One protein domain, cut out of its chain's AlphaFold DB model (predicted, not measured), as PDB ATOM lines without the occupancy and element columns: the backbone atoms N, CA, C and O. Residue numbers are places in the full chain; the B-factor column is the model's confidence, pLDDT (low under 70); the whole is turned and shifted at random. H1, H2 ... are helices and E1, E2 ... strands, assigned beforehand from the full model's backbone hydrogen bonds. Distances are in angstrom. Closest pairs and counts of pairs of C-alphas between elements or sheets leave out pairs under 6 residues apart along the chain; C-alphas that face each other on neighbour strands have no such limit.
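This is residues 270 to 319 of the 561 residues of a protein of Acidobacteria bacterium (UniProt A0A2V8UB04). One long helix, H1, sticks out with residues 270 to 289 as a free arm, and beyond its far end come a tiny two-stranded hairpin, E1 and E2, and a shorter helix, H2. The parts follow one another in an open chain with few contacts. The printed part has 50 residues, with two named helices and two named strands in the order H1, E1, E2, H2; the sheet, E1 - E2, is antiparallel and the class is mostly helix. The whole is extended, with a radius of gyration of the C-alphas of 17.0 A and spans of 55 by 23 by 15 A.

H1, residues 270 to 290, begins at C-alpha 270 (80.809, 93.811, 75.615) and is 30.1 A long. E1 is residues 295 to 297, 6.4 A, and E2 is residues 300 to 302, 6.5 A. H2, residues 304 to 314, is 15.2 A long and ends at C-alpha 314 (53.415, 130.709, 97.950).

H1 is apart from E2. H1 and H2 are only just apart, their closest C-alphas 8.3 A from each other. E1 and E2 form a hairpin, antiparallel at 154 degrees; N 295 and O 302 are 2.8 A apart and N 297 and O 300 2.9 A, within hydrogen-bond range. The closest C-alphas of E1 and H2, those of Ile 295 and Pro 304, are 6.5 A apart. In H1 and H2 every O i to N i+4 pair is within hydrogen-bond range.

The two C-alphas farthest apart, those of Gly 270 and Val 317, are 55.3 A from each other. Residues 311 to 319, of which 311 to 314 belong to H2, also stand free. The printed part has no cut, and its three links between elements are tight. The mean pLDDT of the printed part is 79.7; residues 270 to 271 and residue 274 are under 70.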
ATOM      1  N   GLY A 270      79.986  92.706  75.117       65.88
ATOM      2  CA  GLY A 270      80.809  93.811  75.615       65.88
ATOM      3  C   GLY A 270      80.255  95.188  75.231       65.88
ATOM      4  O   GLY A 270      80.182  96.079  76.077       65.88
ATOM      5  N   ASN A 271      79.811  95.360  73.982       68.25
ATOM      6  CA  ASN A 271      79.263  96.631  73.504       68.25
ATOM      7  C   ASN A 271      77.956  97.016  74.215       68.25
ATOM      8  O   ASN A 271      77.826  98.164  74.643       68.25
ATOM      9  N   ASP A 272      77.026  96.073  74.396       72.75
ATOM     10  CA  ASP A 272      75.750  96.321  75.085       72.75
ATOM     11  C   ASP A 272      75.954  96.686  76.565       72.75
ATOM     12  O   ASP A 272      75.297  97.593  77.091       72.75
ATOM     13  N   LEU A 273      76.891  96.015  77.248       71.88
ATOM     14  CA  LEU A 273      77.210  96.300  78.648       71.88
ATOM     15  C   LEU A 273      77.856  97.686  78.803       71.88
ATOM     16  O   LEU A 273      77.453  98.463  79.672       71.88
ATOM     17  N   VAL A 274      78.802  98.033  77.923       69.06
ATOM     18  CA  VAL A 274      79.446  99.357  77.896       69.06
ATOM     19  C   VAL A 274      78.444 100.464  77.553       69.06
ATOM     20  O   VAL A 274      78.512 101.547  78.140       69.06
ATOM     21  N   ALA A 275      77.491 100.211  76.650       71.81
ATOM     22  CA  ALA A 275      76.427 101.159  76.323       71.81
ATOM     23  C   ALA A 275      75.542 101.450  77.546       71.81
ATOM     24  O   ALA A 275      75.408 102.613  77.933       71.81
ATOM     25  N   ARG A 276      75.035 100.408  78.221       72.69
ATOM     26  CA  ARG A 276      74.220 100.555  79.444       72.69
ATOM     27  C   ARG A 276      74.975 101.222  80.589       72.69
ATOM     28  O   ARG A 276      74.405 102.051  81.294       72.69
ATOM     29  N   HIS A 277      76.258 100.905  80.772       72.19
ATOM     30  CA  HIS A 277      77.073 101.563  81.793       72.19
ATOM     31  C   HIS A 277      77.245 103.062  81.495       72.19
ATOM     32  O   HIS A 277      77.203 103.880  82.415       72.19
ATOM     33  N   ARG A 278      77.426 103.455  80.226       71.81
ATOM     34  CA  ARG A 278      77.493 104.875  79.835       71.81
ATOM     35  C   ARG A 278      76.159 105.591  80.034       71.81
ATOM     36  O   ARG A 278      76.163 106.713  80.528       71.81
ATOM     37  N   GLU A 279      75.049 104.942  79.698       80.00
ATOM     38  CA  GLU A 279      73.695 105.466  79.907       80.00
ATOM     39  C   GLU A 279      73.409 105.712  81.398       80.00
ATOM     40  O   GLU A 279      73.072 106.831  81.784       80.00
ATOM     41  N   LEU A 280      73.645 104.712  82.256       78.12
ATOM     42  CA  LEU A 280      73.465 104.823  83.708       78.12
ATOM     43  C   LEU A 280      74.406 105.858  84.343       78.12
ATOM     44  O   LEU A 280      73.968 106.656  85.169       78.12
ATOM     45  N   ALA A 281      75.680 105.892  83.941       76.38
ATOM     46  CA  ALA A 281      76.621 106.905  84.420       76.38
ATOM     47  C   ALA A 281      76.204 108.322  83.986       76.38
ATOM     48  O   ALA A 281      76.270 109.252  84.789       76.38
ATOM     49  N   GLY A 282      75.719 108.485  82.750       80.88
ATOM     50  CA  GLY A 282      75.164 109.744  82.254       80.88
ATOM     51  C   GLY A 282      73.907 110.176  83.013       80.88
ATOM     52  O   GLY A 282      73.789 111.343  83.380       80.88
ATOM     53  N   ALA A 283      73.004 109.241  83.319       82.81
ATOM     54  CA  ALA A 283      71.810 109.501  84.121       82.81
ATOM     55  C   ALA A 283      72.155 109.944  85.555       82.81
ATOM     56  O   ALA A 283      71.591 110.921  86.039       82.81
ATOM     57  N   LEU A 284      73.125 109.291  86.210       81.19
ATOM     58  CA  LEU A 284      73.604 109.682  87.544       81.19
ATOM     59  C   LEU A 284      74.295 111.054  87.542       81.19
ATOM     60  O   LEU A 284      74.078 111.853  88.452       81.19
ATOM     61  N   LEU A 285      75.100 111.350  86.516       81.75
ATOM     62  CA  LEU A 285      75.725 112.665  86.349       81.75
ATOM     63  C   LEU A 285      74.683 113.763  86.105       81.75
ATOM     64  O   LEU A 285      74.799 114.833  86.699       81.75
ATOM     65  N   ASN A 286      73.655 113.497  85.294       82.44
ATOM     66  CA  ASN A 286      72.546 114.427  85.077       82.44
ATOM     67  C   ASN A 286      71.738 114.653  86.357       82.44
ATOM     68  O   ASN A 286      71.572 115.801  86.744       82.44
ATOM     69  N   ALA A 287      71.342 113.595  87.072       80.06
ATOM     70  CA  ALA A 287      70.599 113.718  88.329       80.06
ATOM     71  C   ALA A 287      71.370 114.524  89.391       80.06
ATOM     72  O   ALA A 287      70.785 115.346  90.093       80.06
ATOM     73  N   ARG A 288      72.697 114.344  89.477       81.25
ATOM     74  CA  ARG A 288      73.556 115.167  90.343       81.25
ATOM     75  C   ARG A 288      73.689 116.607  89.838       81.25
ATOM     76  O   ARG A 288      73.802 117.520  90.646       81.25
ATOM     77  N   ALA A 289      73.708 116.826  88.524       79.00
ATOM     78  CA  ALA A 289      73.741 118.168  87.955       79.00
ATOM     79  C   ALA A 289      72.418 118.915  88.189       79.00
ATOM     80  O   ALA A 289      72.460 120.100  88.494       79.00
ATOM     81  N   ASP A 290      71.272 118.235  88.107       80.75
ATOM     82  CA  ASP A 290      69.935 118.815  88.294       80.75
ATOM     83  C   ASP A 290      69.691 119.340  89.722       80.75
ATOM     84  O   ASP A 290      68.907 120.267  89.902       80.75
ATOM     85  N   GLU A 291      70.420 118.843  90.729       78.00
ATOM     86  CA  GLU A 291      70.414 119.395  92.097       78.00
ATOM     87  C   GLU A 291      70.984 120.833  92.167       78.00
ATOM     88  O   GLU A 291      70.598 121.614  93.037       78.00
ATOM     89  N   TYR A 292      71.864 121.203  91.226       79.81
ATOM     90  CA  TYR A 292      72.555 122.504  91.169       79.81
ATOM     91  C   TYR A 292      72.260 123.306  89.892       79.81
ATOM     92  O   TYR A 292      72.736 124.432  89.756       79.81
ATOM     93  N   ARG A 293      71.528 122.735  88.931       83.56
ATOM     94  CA  ARG A 293      71.222 123.368  87.647       83.56
ATOM     95  C   ARG A 293      70.167 124.445  87.858       83.56
ATOM     96  O   ARG A 293      69.072 124.156  88.335       83.56
ATOM     97  N   ASP A 294      70.489 125.672  87.470       85.44
ATOM     98  CA  ASP A 294      69.545 126.777  87.580       85.44
ATOM     99  C   ASP A 294      68.292 126.540  86.729       85.44
ATOM    100  O   ASP A 294      68.353 126.154  85.557       85.44
ATOM    101  N   ILE A 295      67.142 126.823  87.331       82.38
ATOM    102  CA  ILE A 295      65.832 126.785  86.696       82.38
ATOM    103  C   ILE A 295      65.619 128.138  86.017       82.38
ATOM    104  O   ILE A 295      65.604 129.179  86.679       82.38
ATOM    105  N   VAL A 296      65.448 128.128  84.694       81.81
ATOM    106  CA  VAL A 296      65.185 129.336  83.901       81.81
ATOM    107  C   VAL A 296      63.703 129.399  83.541       81.81
ATOM    108  O   VAL A 296      63.216 128.578  82.766       81.81
ATOM    109  N   LEU A 297      62.987 130.382  84.086       77.44
ATOM    110  CA  LEU A 297      61.557 130.608  83.852       77.44
ATOM    111  C   LEU A 297      61.330 132.065  83.442       77.44
ATOM    112  O   LEU A 297      61.711 132.981  84.166       77.44
ATOM    113  N   ALA A 298      60.733 132.282  82.265       70.06
ATOM    114  CA  ALA A 298      60.467 133.614  81.701       70.06
ATOM    115  C   ALA A 298      61.686 134.574  81.703       70.06
ATOM    116  O   ALA A 298      61.546 135.782  81.872       70.06
ATOM    117  N   GLY A 299      62.900 134.035  81.529       74.81
ATOM    118  CA  GLY A 299      64.155 134.798  81.557       74.81
ATOM    119  C   GLY A 299      64.722 135.075  82.956       74.81
ATOM    120  O   GLY A 299      65.843 135.572  83.055       74.81
ATOM    121  N   MET A 300      64.013 134.718  84.031       78.00
ATOM    122  CA  MET A 300      64.564 134.723  85.386       78.00
ATOM    123  C   MET A 300      65.281 133.406  85.680       78.00
ATOM    124  O   MET A 300      64.761 132.325  85.405       78.00
ATOM    125  N   VAL A 301      66.475 133.514  86.258       83.81
ATOM    126  CA  VAL A 301      67.327 132.394  86.670       83.81
ATOM    127  C   VAL A 301      67.153 132.200  88.174       83.81
ATOM    128  O   VAL A 301      67.315 133.155  88.932       83.81
ATOM    129  N   SER A 302      66.783 130.998  88.613       83.25
ATOM    130  CA  SER A 302      66.600 130.657  90.033       83.25
ATOM    131  C   SER A 302      67.294 129.347  90.373       83.25
ATOM    132  O   SER A 302      67.101 128.354  89.673       83.25
ATOM    133  N   THR A 303      68.032 129.299  91.483       88.38
ATOM    134  CA  THR A 303      68.561 128.019  91.972       88.38
ATOM    135  C   THR A 303      67.401 127.109  92.410       88.38
ATOM    136  O   THR A 303      66.364 127.619  92.860       88.38
ATOM    137  N   PRO A 304      67.543 125.770  92.369       87.19
ATOM    138  CA  PRO A 304      66.514 124.861  92.879       87.19
ATOM    139  C   PRO A 304      66.131 125.128  94.348       87.19
ATOM    140  O   PRO A 304      64.966 124.990  94.723       87.19
ATOM    141  N   SER A 305      67.085 125.584  95.169       85.38
ATOM    142  CA  SER A 305      66.853 125.949  96.576       85.38
ATOM    143  C   SER A 305      66.007 127.214  96.744       85.38
ATOM    144  O   SER A 305      65.158 127.275  97.639       85.38
ATOM    145  N   ASP A 306      66.214 128.223  95.897       85.56
ATOM    146  CA  ASP A 306      65.434 129.463  95.939       85.56
ATOM    147  C   ASP A 306      64.035 129.248  95.355       85.56
ATOM    148  O   ASP A 306      63.047 129.656  95.967       85.56
ATOM    149  N   ALA A 307      63.931 128.506  94.248       86.00
ATOM    150  CA  ALA A 307      62.651 128.100  93.670       86.00
ATOM    151  C   ALA A 307      61.800 127.298  94.675       86.00
ATOM    152  O   ALA A 307      60.625 127.610  94.881       86.00
ATOM    153  N   ALA A 308      62.396 126.328  95.381       85.94
ATOM    154  CA  ALA A 308      61.714 125.581  96.440       85.94
ATOM    155  C   ALA A 308      61.230 126.490  97.586       85.94
ATOM    156  O   ALA A 308      60.140 126.281  98.124       85.94
ATOM    157  N   ARG A 309      61.998 127.531  97.937       88.12
ATOM    158  CA  ARG A 309      61.613 128.516  98.960       88.12
ATOM    159  C   ARG A 309      60.446 129.396  98.510       88.12
ATOM    160  O   ARG A 309      59.550 129.647  99.313       88.12
ATOM    161  N   VAL A 310      60.429 129.817  97.244       85.31
ATOM    162  CA  VAL A 310      59.313 130.568  96.642       85.31
ATOM    163  C   VAL A 310      58.036 129.723  96.634       85.31
ATOM    164  O   VAL A 310      57.000 130.190  97.103       85.31
ATOM    165  N   VAL A 311      58.108 128.458  96.203       85.50
ATOM    166  CA  VAL A 311      56.956 127.534  96.224       85.50
ATOM    167  C   VAL A 311      56.459 127.285  97.653       85.50
ATOM    168  O   VAL A 311      55.254 127.306  97.901       85.50
ATOM    169  N   ALA A 312      57.367 127.105  98.619       87.31
ATOM    170  CA  ALA A 312      56.999 126.924 100.024       87.31
ATOM    171  C   ALA A 312      56.315 128.164 100.630       87.31
ATOM    172  O   ALA A 312      55.383 128.010 101.418       87.31
ATOM    173  N   ALA A 313      56.747 129.373 100.255       87.12
ATOM    174  CA  ALA A 313      56.141 130.632 100.693       87.12
ATOM    175  C   ALA A 313      54.803 130.942  99.991       87.12
ATOM    176  O   ALA A 313      53.929 131.560 100.593       87.12
ATOM    177  N   GLY A 314      54.635 130.505  98.739       83.00
ATOM    178  CA  GLY A 314      53.415 130.709  97.950       83.00
ATOM    179  C   GLY A 314      52.244 129.792  98.321       83.00
ATOM    180  O   GLY A 314      51.105 130.069  97.939       83.00
ATOM    181  N   ARG A 315      52.502 128.713  99.069       79.50
ATOM    182  CA  ARG A 315      51.497 127.721  99.470       79.50
ATOM    183  C   ARG A 315      50.407 128.351 100.343       79.50
ATOM    184  O   ARG A 315      50.695 128.912 101.398       79.50
ATOM    185  N   GLY A 316      49.154 128.229  99.919       77.88
ATOM    186  CA  GLY A 316      47.990 128.865 100.547       77.88
ATOM    187  C   GLY A 316      47.743 130.318 100.119       77.88
ATOM    188  O   GLY A 316      46.706 130.875 100.469       77.88
ATOM    189  N   VAL A 317      48.654 130.928  99.349       81.12
ATOM    190  CA  VAL A 317      48.516 132.290  98.792       81.12
ATOM    191  C   VAL A 317      48.226 132.243  97.290       81.12
ATOM    192  O   VAL A 317      47.421 133.026  96.790       81.12
ATOM    193  N   HIS A 318      48.856 131.317  96.565       76.81
ATOM    194  CA  HIS A 318      48.722 131.169  95.109       76.81
ATOM    195  C   HIS A 318      47.844 129.975  94.687       76.81
ATOM    196  O   HIS A 318      47.604 129.768  93.501       76.81
ATOM    197  N   ASP A 319      47.284 129.245  95.657       74.88
ATOM    198  CA  ASP A 319      46.449 128.045  95.474       74.88
ATOM    199  C   ASP A 319      45.076 128.325  94.804       74.88
ATOM    200  O   ASP A 319      44.252 127.424  94.663       74.88
TER     201      ASP A 319